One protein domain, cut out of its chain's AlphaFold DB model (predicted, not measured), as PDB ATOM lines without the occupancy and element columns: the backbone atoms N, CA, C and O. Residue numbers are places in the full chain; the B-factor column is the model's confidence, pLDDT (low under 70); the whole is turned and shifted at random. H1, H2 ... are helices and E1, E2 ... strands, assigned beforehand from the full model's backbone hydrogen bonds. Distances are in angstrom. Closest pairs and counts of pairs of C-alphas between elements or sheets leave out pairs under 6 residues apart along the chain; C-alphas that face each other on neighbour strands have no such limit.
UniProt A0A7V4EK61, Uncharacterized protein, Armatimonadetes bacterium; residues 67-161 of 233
ATOM      1  N   GLU A  67     177.884 155.675 200.573       81.94
ATOM      2  CA  GLU A  67     178.961 156.340 199.859       81.94
ATOM      3  C   GLU A  67     179.139 155.685 198.489       81.94
ATOM      4  O   GLU A  67     179.128 154.460 198.345       81.94
ATOM      5  N   ARG A  68     179.239 156.520 197.453       82.44
ATOM      6  CA  ARG A  68     179.275 156.086 196.054       82.44
ATOM      7  C   ARG A  68     180.642 156.396 195.473       82.44
ATOM      8  O   ARG A  68     181.065 157.552 195.457       82.44
ATOM      9  N   ILE A  69     181.315 155.367 194.976       79.81
ATOM     10  CA  ILE A  69     182.544 155.512 194.200       79.81
ATOM     11  C   ILE A  69     182.166 155.347 192.732       79.81
ATOM     12  O   ILE A  69     181.732 154.275 192.310       79.81
ATOM     13  N   VAL A  70     182.303 156.420 191.958       76.88
ATOM     14  CA  VAL A  70     181.913 156.454 190.545       76.88
ATOM     15  C   VAL A  70     183.166 156.454 189.680       76.88
ATOM     16  O   VAL A  70     184.018 157.330 189.818       76.88
ATOM     17  N   ALA A  71     183.268 155.479 188.780       73.75
ATOM     18  CA  ALA A  71     184.296 155.435 187.750       73.75
ATOM     19  C   ALA A  71     183.642 155.544 186.371       73.75
ATOM     20  O   ALA A  71     182.777 154.742 186.010       73.75
ATOM     21  N   THR A  72     184.078 156.535 185.595       72.19
ATOM     22  CA  THR A  72     183.541 156.818 184.261       72.19
ATOM     23  C   THR A  72     184.650 156.697 183.229       72.19
ATOM     24  O   THR A  72     185.698 157.330 183.372       72.19
ATOM     25  N   VAL A  73     184.409 155.903 182.183       77.19
ATOM     26  CA  VAL A  73     185.279 155.826 181.004       77.19
ATOM     27  C   VAL A  73     184.463 156.112 179.752       77.19
ATOM     28  O   VAL A  73     183.342 155.628 179.582       77.19
ATOM     29  N   TYR A  74     185.046 156.934 178.885       71.56
ATOM     30  CA  TYR A  74     184.501 157.272 177.580       71.56
ATOM     31  C   TYR A  74     185.143 156.344 176.553       71.56
ATOM     32  O   TYR A  74     186.346 156.463 176.322       71.56
ATOM     33  N   ASP A  75     184.378 155.435 175.949       65.62
ATOM     34  CA  ASP A  75     184.895 154.626 174.843       65.62
ATOM     35  C   ASP A  75     183.795 154.208 173.860       65.62
ATOM     36  O   ASP A  75     182.654 153.929 174.214       65.62
ATOM     37  N   LEU A  76     184.163 154.167 172.587       55.59
ATOM     38  CA  LEU A  76     183.300 153.920 171.441       55.59
ATOM     39  C   LEU A  76     183.003 152.425 171.213       55.59
ATOM     40  O   LEU A  76     182.248 152.111 170.292       55.59
ATOM     41  N   ARG A  77     183.602 151.489 171.971       63.25
ATOM     42  CA  ARG A  77     183.572 150.048 171.646       63.25
ATOM     43  C   ARG A  77     183.375 149.149 172.872       63.25
ATOM     44  O   ARG A  77     183.866 149.425 173.954       63.25
ATOM     45  N   HIS A  78     182.659 148.036 172.692       71.12
ATOM     46  CA  HIS A  78     182.630 146.920 173.652       71.12
ATOM     47  C   HIS A  78     183.843 146.023 173.413       71.12
ATOM     48  O   HIS A  78     183.717 144.926 172.871       71.12
ATOM     49  N   ASP A  79     185.029 146.520 173.734       83.69
ATOM     50  CA  ASP A  79     186.263 145.771 173.553       83.69
ATOM     51  C   ASP A  79     186.934 145.462 174.908       83.69
ATOM     52  O   ASP A  79     186.698 146.139 175.915       83.69
ATOM     53  N   PRO A  80     187.775 144.414 174.979       86.38
ATOM     54  CA  PRO A  80     188.487 144.064 176.208       86.38
ATOM     55  C   PRO A  80     189.460 145.159 176.680       86.38
ATOM     56  O   PRO A  80     189.947 145.101 177.808       86.38
ATOM     57  N   GLN A  81     189.782 146.148 175.839       86.44
ATOM     58  CA  GLN A  81     190.614 147.287 176.226       86.44
ATOM     59  C   GLN A  81     189.817 148.290 177.066       86.44
ATOM     60  O   GLN A  81     190.306 148.704 178.120       86.44
ATOM     61  N   THR A  82     188.577 148.587 176.671       85.12
ATOM     62  CA  THR A  82     187.643 149.430 177.429       85.12
ATOM     63  C   THR A  82     187.405 148.858 178.821       85.12
ATOM     64  O   THR A  82     187.437 149.590 179.808       85.12
ATOM     65  N   GLU A  83     187.220 147.539 178.933       86.44
ATOM     66  CA  GLU A  83     187.021 146.893 180.235       86.44
ATOM     67  C   GLU A  83     188.249 147.027 181.138       86.44
ATOM     68  O   GLU A  83     188.114 147.384 182.307       86.44
ATOM     69  N   ARG A  84     189.456 146.833 180.593       90.06
ATOM     70  CA  ARG A  84     190.703 147.039 181.347       90.06
ATOM     71  C   ARG A  84     190.873 148.491 181.785       90.06
ATOM     72  O   ARG A  84     191.253 148.727 182.928       90.06
ATOM     73  N   ALA A  85     190.581 149.451 180.909       89.44
ATOM     74  CA  ALA A  85     190.671 150.875 181.229       89.44
ATOM     75  C   ALA A  85     189.658 151.280 182.313       89.44
ATOM     76  O   ALA A  85     189.991 152.036 183.225       89.44
ATOM     77  N   LEU A  86     188.439 150.741 182.245       88.19
ATOM     78  CA  LEU A  86     187.378 150.951 183.227       88.19
ATOM     79  C   LEU A  86     187.726 150.343 184.585       88.19
ATOM     80  O   LEU A  86     187.542 150.996 185.612       88.19
ATOM     81  N   GLU A  87     188.267 149.125 184.602       90.56
ATOM     82  CA  GLU A  87     188.775 148.519 185.830       90.56
ATOM     83  C   GLU A  87     189.923 149.321 186.430       90.56
ATOM     84  O   GLU A  87     189.932 149.544 187.639       90.56
ATOM     85  N   GLU A  88     190.874 149.776 185.614       92.56
ATOM     86  CA  GLU A  88     192.000 150.573 186.096       92.56
ATOM     87  C   GLU A  88     191.514 151.901 186.689       92.56
ATOM     88  O   GLU A  88     191.894 152.256 187.802       92.56
ATOM     89  N   LYS A  89     190.566 152.575 186.028       92.31
ATOM     90  CA  LYS A  89     189.931 153.791 186.555       92.31
ATOM     91  C   LYS A  89     189.173 153.546 187.854       92.31
ATOM     92  O   LYS A  89     189.254 154.363 188.770       92.31
ATOM     93  N   LEU A  90     188.465 152.424 187.966       91.25
ATOM     94  CA  LEU A  90     187.809 152.042 189.214       91.25
ATOM     95  C   LEU A  90     188.837 151.806 190.326       91.25
ATOM     96  O   LEU A  90     188.651 152.295 191.440       91.25
ATOM     97  N   ARG A  91     189.942 151.112 190.031       94.25
ATOM     98  CA  ARG A  91     191.036 150.896 190.992       94.25
ATOM     99  C   ARG A  91     191.648 152.214 191.444       94.25
ATOM    100  O   ARG A  91     191.846 152.379 192.642       94.25
ATOM    101  N   GLU A  92     191.901 153.148 190.528       94.12
ATOM    102  CA  GLU A  92     192.409 154.490 190.839       94.12
ATOM    103  C   GLU A  92     191.474 155.242 191.799       94.12
ATOM    104  O   GLU A  92     191.933 155.765 192.815       94.12
ATOM    105  N   GLN A  93     190.165 155.248 191.524       94.19
ATOM    106  CA  GLN A  93     189.172 155.913 192.377       94.19
ATOM    107  C   GLN A  93     189.101 155.290 193.775       94.19
ATOM    108  O   GLN A  93     189.078 156.003 194.782       94.19
ATOM    109  N   VAL A  94     189.126 153.959 193.862       92.94
ATOM    110  CA  VAL A  94     189.127 153.251 195.151       92.94
ATOM    111  C   VAL A  94     190.438 153.498 195.900       92.94
ATOM    112  O   VAL A  94     190.408 153.697 197.112       92.94
ATOM    113  N   LEU A  95     191.580 153.570 195.206       93.81
ATOM    114  CA  LEU A  95     192.875 153.950 195.783       93.81
ATOM    115  C   LEU A  95     192.846 155.359 196.369       93.81
ATOM    116  O   LEU A  95     193.317 155.577 197.487       93.81
ATOM    117  N   GLN A  96     192.291 156.311 195.621       94.44
ATOM    118  CA  GLN A  96     192.152 157.688 196.068       94.44
ATOM    119  C   GLN A  96     191.269 157.762 197.318       94.44
ATOM    120  O   GLN A  96     191.694 158.335 198.321       94.44
ATOM    121  N   LYS A  97     190.098 157.116 197.309       92.81
ATOM    122  CA  LYS A  97     189.202 157.069 198.476       92.81
ATOM    123  C   LYS A  97     189.821 156.367 199.675       92.81
ATOM    124  O   LYS A  97     189.753 156.881 200.790       92.81
ATOM    125  N   ALA A  98     190.517 155.257 199.453       91.50
ATOM    126  CA  ALA A  98     191.263 154.589 200.508       91.50
ATOM    127  C   ALA A  98     192.307 155.524 201.130       91.50
ATOM    128  O   ALA A  98     192.459 155.547 202.352       91.50
ATOM    129  N   ARG A  99     193.001 156.327 200.315       93.00
ATOM    130  CA  ARG A  99     193.980 157.309 200.791       93.00
ATOM    131  C   ARG A  99     193.328 158.448 201.564       93.00
ATOM    132  O   ARG A  99     193.840 158.809 202.617       93.00
ATOM    133  N   GLU A 100     192.211 158.976 201.070       93.00
ATOM    134  CA  GLU A 100     191.431 160.030 201.731       93.00
ATOM    135  C   GLU A 100     190.947 159.572 203.115       93.00
ATOM    136  O   GLU A 100     191.126 160.288 204.098       93.00
ATOM    137  N   TRP A 101     190.401 158.357 203.225       89.62
ATOM    138  CA  TRP A 101     189.829 157.867 204.484       89.62
ATOM    139  C   TRP A 101     190.859 157.294 205.461       89.62
ATOM    140  O   TRP A 101     190.741 157.465 206.678       89.62
ATOM    141  N   SER A 102     191.865 156.569 204.966       88.94
ATOM    142  CA  SER A 102     192.871 155.935 205.829       88.94
ATOM    143  C   SER A 102     194.075 156.836 206.119       88.94
ATOM    144  O   SER A 102     194.770 156.603 207.112       88.94
ATOM    145  N   GLY A 103     194.325 157.842 205.274       91.00
ATOM    146  CA  GLY A 103     195.546 158.651 205.272       91.00
ATOM    147  C   GLY A 103     196.775 157.916 204.726       91.00
ATOM    148  O   GLY A 103     197.884 158.443 204.795       91.00
ATOM    149  N   GLN A 104     196.618 156.691 204.215       88.25
ATOM    150  CA  GLN A 104     197.720 155.815 203.819       88.25
ATOM    151  C   GLN A 104     197.679 155.511 202.322       88.25
ATOM    152  O   GLN A 104     196.618 155.378 201.719       88.25
ATOM    153  N   ALA A 105     198.859 155.401 201.711       87.00
ATOM    154  CA  ALA A 105     198.987 154.962 200.327       87.00
ATOM    155  C   ALA A 105     199.012 153.428 200.273       87.00
ATOM    156  O   ALA A 105     199.813 152.794 200.962       87.00
ATOM    157  N   ILE A 106     198.147 152.849 199.444       87.12
ATOM    158  CA  ILE A 106     198.072 151.407 199.178       87.12
ATOM    159  C   ILE A 106     198.762 151.137 197.834       87.12
ATOM    160  O   ILE A 106     198.792 152.008 196.964       87.12
ATOM    161  N   SER A 107     199.353 149.955 197.648       87.88
ATOM    162  CA  SER A 107     199.942 149.597 196.351       87.88
ATOM    163  C   SER A 107     198.881 149.164 195.330       87.88
ATOM    164  O   SER A 107     197.843 148.603 195.690       87.88
ATOM    165  N   SER A 108     199.164 149.331 194.035       85.19
ATOM    166  CA  SER A 108     198.263 148.891 192.953       85.19
ATOM    167  C   SER A 108     198.022 147.375 192.921       85.19
ATOM    168  O   SER A 108     197.046 146.922 192.343       85.19
ATOM    169  N   GLN A 109     198.878 146.557 193.539       85.62
ATOM    170  CA  GLN A 109     198.610 145.116 193.674       85.62
ATOM    171  C   GLN A 109     197.688 144.809 194.861       85.62
ATOM    172  O   GLN A 109     196.852 143.906 194.793       85.62
ATOM    173  N   GLN A 110     197.821 145.562 195.954       87.38
ATOM    174  CA  GLN A 110     196.959 145.411 197.124       87.38
ATOM    175  C   GLN A 110     195.529 145.850 196.809       87.38
ATOM    176  O   GLN A 110     194.596 145.157 197.205       87.38
ATOM    177  N   ILE A 111     195.345 146.919 196.023       91.69
ATOM    178  CA  ILE A 111     194.003 147.419 195.694       91.69
ATOM    179  C   ILE A 111     193.142 146.381 194.971       91.69
ATOM    180  O   ILE A 111     191.944 146.336 195.207       91.69
ATOM    181  N   VAL A 112     193.731 145.513 194.140       91.56
ATOM    182  CA  VAL A 112     192.987 144.445 193.446       91.56
ATOM    183  C   VAL A 112     192.306 143.531 194.457       91.56
ATOM    184  O   VAL A 112     191.136 143.189 194.315       91.56
ATOM    185  N   HIS A 113     193.023 143.176 195.514       88.56
ATOM    186  CA  HIS A 113     192.494 142.312 196.549       88.56
ATOM    187  C   HIS A 113     191.531 143.040 197.488       88.56
ATOM    188  O   HIS A 113     190.529 142.459 197.893       88.56
ATOM    189  N   GLU A 114     191.799 144.309 197.808       91.44
ATOM    190  CA  GLU A 114     190.854 145.146 198.559       91.44
ATOM    191  C   GLU A 114     189.538 145.306 197.792       91.44
ATOM    192  O   GLU A 114     188.464 145.223 198.379       91.44
ATOM    193  N   LEU A 115     189.602 145.456 196.469       92.94
ATOM    194  CA  LEU A 115     188.431 145.532 195.604       92.94
ATOM    195  C   LEU A 115     187.647 144.212 195.596       92.94
ATOM    196  O   LEU A 115     186.419 144.232 195.661       92.94
ATOM    197  N   LEU A 116     188.339 143.068 195.538       92.75
ATOM    198  CA  LEU A 116     187.708 141.749 195.652       92.75
ATOM    199  C   LEU A 116     187.035 141.562 197.015       92.75
ATOM    200  O   LEU A 116     185.906 141.084 197.072       92.75
ATOM    201  N   TRP A 117     187.698 141.983 198.094       92.62
ATOM    202  CA  TRP A 117     187.132 141.947 199.440       92.62
ATOM    203  C   TRP A 117     185.913 142.866 199.570       92.62
ATOM    204  O   TRP A 117     184.901 142.445 200.118       92.62
ATOM    205  N   LEU A 118     185.962 144.088 199.026       93.62
ATOM    206  CA  LEU A 118     184.821 145.010 199.015       93.62
ATOM    207  C   LEU A 118     183.632 144.401 198.269       93.62
ATOM    208  O   LEU A 118     182.518 144.422 198.779       93.62
ATOM    209  N   ARG A 119     183.871 143.806 197.096       94.69
ATOM    210  CA  ARG A 119     182.836 143.126 196.301       94.69
ATOM    211  C   ARG A 119     182.240 141.899 196.995       94.69
ATOM    212  O   ARG A 119     181.131 141.513 196.643       94.69
ATOM    213  N   SER A 120     182.951 141.282 197.941       94.31
ATOM    214  CA  SER A 120     182.431 140.148 198.713       94.31
ATOM    215  C   SER A 120     181.635 140.559 199.955       94.31
ATOM    216  O   SER A 120     181.043 139.692 200.595       94.31
ATOM    217  N   GLN A 121     181.608 141.850 200.314       95.31
ATOM    218  CA  GLN A 121     180.835 142.324 201.461       95.31
ATOM    219  C   GLN A 121     179.344 142.440 201.129       95.31
ATOM    220  O   GLN A 121     178.951 142.876 200.047       95.31
ATOM    221  N   GLU A 122     178.502 142.104 202.103       94.19
ATOM    222  CA  GLU A 122     177.052 142.231 201.981       94.19
ATOM    223  C   GLU A 122     176.631 143.698 201.781       94.19
ATOM    224  O   GLU A 122     177.143 144.613 202.431       94.19
ATOM    225  N   GLY A 123     175.703 143.928 200.851       91.31
ATOM    226  CA  GLY A 123     175.182 145.260 200.530       91.31
ATOM    227  C   GLY A 123     176.065 146.102 199.605       91.31
ATOM    228  O   GLY A 123     175.619 147.162 199.164       91.31
ATOM    229  N   VAL A 124     177.276 145.650 199.261       93.88
ATOM    230  CA  VAL A 124     178.075 146.303 198.218       93.88
ATOM    231  C   VAL A 124     177.493 145.944 196.856       93.88
ATOM    232  O   VAL A 124     177.456 144.779 196.464       93.88
ATOM    233  N   GLN A 125     177.026 146.954 196.127       94.00
ATOM    234  CA  GLN A 125     176.432 146.776 194.804       94.00
ATOM    235  C   GLN A 125     177.285 147.461 193.747       94.00
ATOM    236  O   GLN A 125     177.713 148.603 193.912       94.00
ATOM    237  N   GLN A 126     177.502 146.768 192.633       92.50
ATOM    238  CA  GLN A 126     178.143 147.338 191.459       92.50
ATOM    239  C   GLN A 126     177.090 147.519 190.368       92.50
ATOM    240  O   GLN A 126     176.588 146.544 189.810       92.50
ATOM    241  N   THR A 127     176.756 148.766 190.054       93.25
ATOM    242  CA  THR A 127     175.836 149.090 188.964       93.25
ATOM    243  C   THR A 127     176.634 149.542 187.750       93.25
ATOM    244  O   THR A 127     177.429 150.477 187.824       93.25
ATOM    245  N   ARG A 128     176.417 148.883 186.611       91.69
ATOM    246  CA  ARG A 128     176.969 149.293 185.316       91.69
ATOM    247  C   ARG A 128     175.878 150.028 184.549       91.69
ATOM    248  O   ARG A 128     174.827 149.455 184.276       91.69
ATOM    249  N   ARG A 129     176.123 151.293 184.214       90.31
ATOM    250  CA  ARG A 129     175.246 152.101 183.364       90.31
ATOM    251  C   ARG A 129     175.965 152.418 182.070       90.31
ATOM    252  O   ARG A 129     177.123 152.823 182.081       90.31
ATOM    253  N   GLN A 130     175.268 152.229 180.965       89.94
ATOM    254  CA  GLN A 130     175.750 152.593 179.649       89.94
ATOM    255  C   GLN A 130     174.829 153.669 179.094       89.94
ATOM    256  O   GLN A 130     173.614 153.483 179.041       89.94
ATOM    257  N   THR A 131     175.406 154.792 178.691       88.62
ATOM    258  CA  THR A 131     174.669 155.893 178.078       88.62
ATOM    259  C   THR A 131     175.301 156.197 176.736       88.62
ATOM    260  O   THR A 131     176.500 156.455 176.661       88.62
ATOM    261  N   THR A 132     174.504 156.138 175.677       89.50
ATOM    262  CA  THR A 132     174.937 156.519 174.333       89.50
ATOM    263  C   THR A 132     174.522 157.960 174.093       89.50
ATOM    264  O   THR A 132     173.345 158.292 174.224       89.50
ATOM    265  N   ASP A 133     175.484 158.814 173.768       88.12
ATOM    266  CA  ASP A 133     175.223 160.200 173.398       88.12
ATOM    267  C   ASP A 133     174.520 160.241 172.024       88.12
ATOM    268  O   ASP A 133     175.090 159.754 171.040       88.12
ATOM    269  N   PRO A 134     173.298 160.804 171.930       86.81
ATOM    270  CA  PRO A 134     172.532 160.840 170.686       86.81
ATOM    271  C   PRO A 134     173.150 161.744 169.612       86.81
ATOM    272  O   PRO A 134     172.848 161.562 168.435       86.81
ATOM    273  N   LEU A 135     173.998 162.710 169.985       88.06
ATOM    274  CA  LEU A 135     174.590 163.666 169.043       88.06
ATOM    275  C   LEU A 135     175.920 163.168 168.478       88.06
ATOM    276  O   LEU A 135     176.212 163.373 167.302       88.06
ATOM    277  N   THR A 136     176.737 162.520 169.311       86.94
ATOM    278  CA  THR A 136     178.083 162.069 168.917       86.94
ATOM    279  C   THR A 136     178.170 160.575 168.621       86.94
ATOM    280  O   THR A 136     179.188 160.119 168.097       86.94
ATOM    281  N   GLY A 137     177.148 159.795 168.988       83.88
ATOM    282  CA  GLY A 137     177.173 158.332 168.922       83.88
ATOM    283  C   GLY A 137     178.165 157.688 169.898       83.88
ATOM    284  O   GLY A 137     178.399 156.480 169.826       83.88
ATOM    285  N   ARG A 138     178.777 158.464 170.805       84.50
ATOM    286  CA  ARG A 138     179.744 157.957 171.786       84.50
ATOM    287  C   ARG A 138     179.037 157.192 172.888       84.50
ATOM    288  O   ARG A 138     178.072 157.676 173.476       84.50
ATOM    289  N   VAL A 139     179.562 156.019 173.211       83.56
ATOM    290  CA  VAL A 139     179.109 155.239 174.356       83.56
ATOM    291  C   VAL A 139     179.913 155.664 175.586       83.56
ATOM    292  O   VAL A 139     181.133 155.779 175.558       83.56
ATOM    293  N   THR A 140     179.224 155.939 176.684       86.31
ATOM    294  CA  THR A 140     179.841 156.187 177.988       86.31
ATOM    295  C   THR A 140     179.453 155.047 178.906       86.31
ATOM    296  O   THR A 140     178.264 154.806 179.132       86.31
ATOM    297  N   VAL A 141     180.449 154.337 179.431       86.69
ATOM    298  CA  VAL A 141     180.232 153.268 180.406       86.69
ATOM    299  C   VAL A 141     180.637 153.798 181.772       86.69
ATOM    300  O   VAL A 141     181.786 154.171 182.008       86.69
ATOM    301  N   THR A 142     179.669 153.839 182.678       88.25
ATOM    302  CA  THR A 142     179.866 154.236 184.070       88.25
ATOM    303  C   THR A 142     179.694 153.014 184.955       88.25
ATOM    304  O   THR A 142     178.687 152.308 184.868       88.25
ATOM    305  N   VAL A 143     180.680 152.760 185.810       89.75
ATOM    306  CA  VAL A 143     180.595 151.749 186.863       89.75
ATOM    307  C   VAL A 143     180.518 152.478 188.191       89.75
ATOM    308  O   VAL A 143     181.447 153.176 188.595       89.75
ATOM    309  N   GLU A 144     179.383 152.322 188.857       91.12
ATOM    310  CA  GLU A 144     179.127 152.863 190.183       91.12
ATOM    311  C   GLU A 144     179.258 151.727 191.198       91.12
ATOM    312  O   GLU A 144     178.530 150.732 191.136       91.12
ATOM    313  N   LEU A 145     180.216 151.862 192.113       93.00
ATOM    314  CA  LEU A 145     180.377 150.979 193.257       93.00
ATOM    315  C   LEU A 145     179.739 151.654 194.471       93.00
ATOM    316  O   LEU A 145     180.227 152.663 194.982       93.00
ATOM    317  N   THR A 146     178.624 151.086 194.907       93.19
ATOM    318  CA  THR A 146     177.832 151.575 196.030       93.19
ATOM    319  C   THR A 146     178.265 150.834 197.286       93.19
ATOM    320  O   THR A 146     178.090 149.617 197.367       93.19
ATOM    321  N   ILE A 147     178.850 151.551 198.247       92.69
ATOM    322  CA  ILE A 147     179.410 150.963 199.466       92.69
ATOM    323  C   ILE A 147     178.582 151.428 200.674       92.69
ATOM    324  O   ILE A 147     178.501 152.632 200.944       92.69
ATOM    325  N   PRO A 148     177.975 150.503 201.440       93.44
ATOM    326  CA  PRO A 148     177.303 150.851 202.686       93.44
ATOM    327  C   PRO A 148     178.288 151.438 203.704       93.44
ATOM    328  O   PRO A 148     179.399 150.923 203.861       93.44
ATOM    329  N   LEU A 149     177.868 152.444 204.482       91.06
ATOM    330  CA  LEU A 149     178.721 153.053 205.516       91.06
ATOM    331  C   LEU A 149     179.292 152.024 206.509       91.06
ATOM    332  O   LEU A 149     180.435 152.144 206.944       91.06
ATOM    333  N   GLN A 150     178.529 150.977 206.834       93.50
ATOM    334  CA  GLN A 150     178.967 149.899 207.730       93.50
ATOM    335  C   GLN A 150     180.210 149.168 207.198       93.50
ATOM    336  O   GLN A 150     181.104 148.811 207.967       93.50
ATOM    337  N   VAL A 151     180.285 148.971 205.878       94.06
ATOM    338  CA  VAL A 151     181.433 148.341 205.218       94.06
ATOM    339  C   VAL A 151     182.633 149.278 205.258       94.06
ATOM    340  O   VAL A 151     183.719 148.845 205.640       94.06
ATOM    341  N   VAL A 152     182.438 150.571 204.974       92.25
ATOM    342  CA  VAL A 152     183.502 151.590 205.064       92.25
ATOM    343  C   VAL A 152     184.105 151.641 206.474       92.25
ATOM    344  O   VAL A 152     185.328 151.602 206.631       92.25
ATOM    345  N   GLN A 153     183.262 151.640 207.511       92.62
ATOM    346  CA  GLN A 153     183.700 151.655 208.912       92.62
ATOM    347  C   GLN A 153     184.527 150.425 209.304       92.62
ATOM    348  O   GLN A 153     185.415 150.538 210.146       92.62
ATOM    349  N   ARG A 154     184.267 149.260 208.699       93.75
ATOM    350  CA  ARG A 154     185.076 148.044 208.898       93.75
ATOM    351  C   ARG A 154     186.335 148.043 208.038       93.75
ATOM    352  O   ARG A 154     187.371 147.541 208.470       93.75
ATOM    353  N   TRP A 155     186.264 148.624 206.849       92.94
ATOM    354  CA  TRP A 155     187.359 148.634 205.891       92.94
ATOM    355  C   TRP A 155     188.531 149.508 206.348       92.94
ATOM    356  O   TRP A 155     189.673 149.055 206.359       92.94
ATOM    357  N   ILE A 156     188.264 150.730 206.822       92.38
ATOM    358  CA  ILE A 156     189.306 151.664 207.292       92.38
ATOM    359  C   ILE A 156     190.230 151.057 208.372       92.38
ATOM    360  O   ILE A 156     191.455 151.137 208.217       92.38
ATOM    361  N   PRO A 157     189.730 150.464 209.476       93.00
ATOM    362  CA  PRO A 157     190.600 149.869 210.486       93.00
ATOM    363  C   PRO A 157     191.339 148.638 209.955       93.00
ATOM    364  O   PRO A 157     192.501 148.448 210.315       93.00
ATOM    365  N   GLN A 158     190.726 147.844 209.069       91.50
ATOM    366  CA  GLN A 158     191.409 146.715 208.429       91.50
ATOM    367  C   GLN A 158     192.584 147.180 207.560       91.50
ATOM    368  O   GLN A 158     193.682 146.631 207.690       91.50
ATOM    369  N   LEU A 159     192.396 148.229 206.753       90.81
ATOM    370  CA  LEU A 159     193.463 148.850 205.964       90.81
ATOM    371  C   LEU A 159     194.620 149.311 206.854       90.81
ATOM    372  O   LEU A 159     195.772 148.929 206.630       90.81
ATOM    373  N   LYS A 160     194.312 150.059 207.922       90.94
ATOM    374  CA  LYS A 160     195.325 150.534 208.878       90.94
ATOM    375  C   LYS A 160     196.069 149.373 209.534       90.94
ATOM    376  O   LYS A 160     197.294 149.417 209.650       90.94
ATOM    377  N   GLN A 161     195.356 148.325 209.941       91.19
ATOM    378  CA  GLN A 161     195.959 147.157 210.574       91.19
ATOM    379  C   GLN A 161     196.870 146.393 209.603       91.19
ATOM    380  O   GLN A 161     197.972 145.992 209.985       91.19
TER     381      GLN A 161
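AT A GLANCE: This is residues 67 to 161 of the 233 residues of an uncharacterized protein of Armatimonadetes bacterium (UniProt A0A7V4EK61). A long, narrow sheet of three strands has the long helix H1 slantwise over one face, while two shorter helices sit toward one end of the sheet: H2 crosses H1 about perpendicular at residues 91 to 95, and H3 meets the last residues of H1, 98 to 102, near its own end, making a corner. The E2 to E3 hairpin turn makes the far end. The 95 printed residues run E1, H1, H2, E2, E3, H3, a mixed class, with the antiparallel sheet ordered E1, E3, E2. The whole is only just compact, close to loose, with a radius of gyration of the C-alphas of 14.5 A, and elongated, spanning 48 by 25 by 21 A.

IN THESE COORDINATES: Find C-alpha 67 at (178.961, 156.340, 199.859), where E1 begins, residues 67 to 74, 23.0 A. H1, residues 80 to 102, runs 32.2 A from (188.487, 144.064, 176.208). Next come H2, residues 108 to 119, 16.8 A; E2, residues 125 to 132, 22.7 A; and E3, residues 139 to 148, 28.7 A. H3, residues 149 to 161, 18.9 A, ends at (195.959, 147.157, 210.574).

HOW THE PARTS SIT: Look at E3, the inner strand: N 69 and O 145 of E1 and E3 are 2.9 A apart, and N 129 and O 142 join the hairpin E2 and E3 at 2.8 A, both within hydrogen-bond range. E1, H1 H2, E2 form a split strand-helix-strand unit, two same-way strands with E3 between them, its crossover right-handed. H1 makes two layers, a helix on one face of the sheet: it lies over E1 at a height of 7.2 A, at 33 degrees on the local plane, and the C-alphas of Ala 71 and Leu 90 are closest, 5.1 A. H2 only grazes the sheet with residues 118 to 119. H1 touches H2 with residues 91 to 95 alone, about perpendicular at 88 degrees, closest at C-alphas 91 and 111, 6.6 A. H1 touches H3 with residues 98 to 102 alone, about perpendicular at 78 degrees, closest at C-alphas 102 and 156, 5.8 A. Every O i to N i+4 pair is within hydrogen-bond range in H1, against 6 of 8 in H2 and 8 of 9 in H3.

THE WHOLE: The two C-alphas farthest apart, Leu 135 and Gln 161, are 49.5 A apart. The printed part has no cut and no long link. Confidence is low, under 70, at residues 75 to 77.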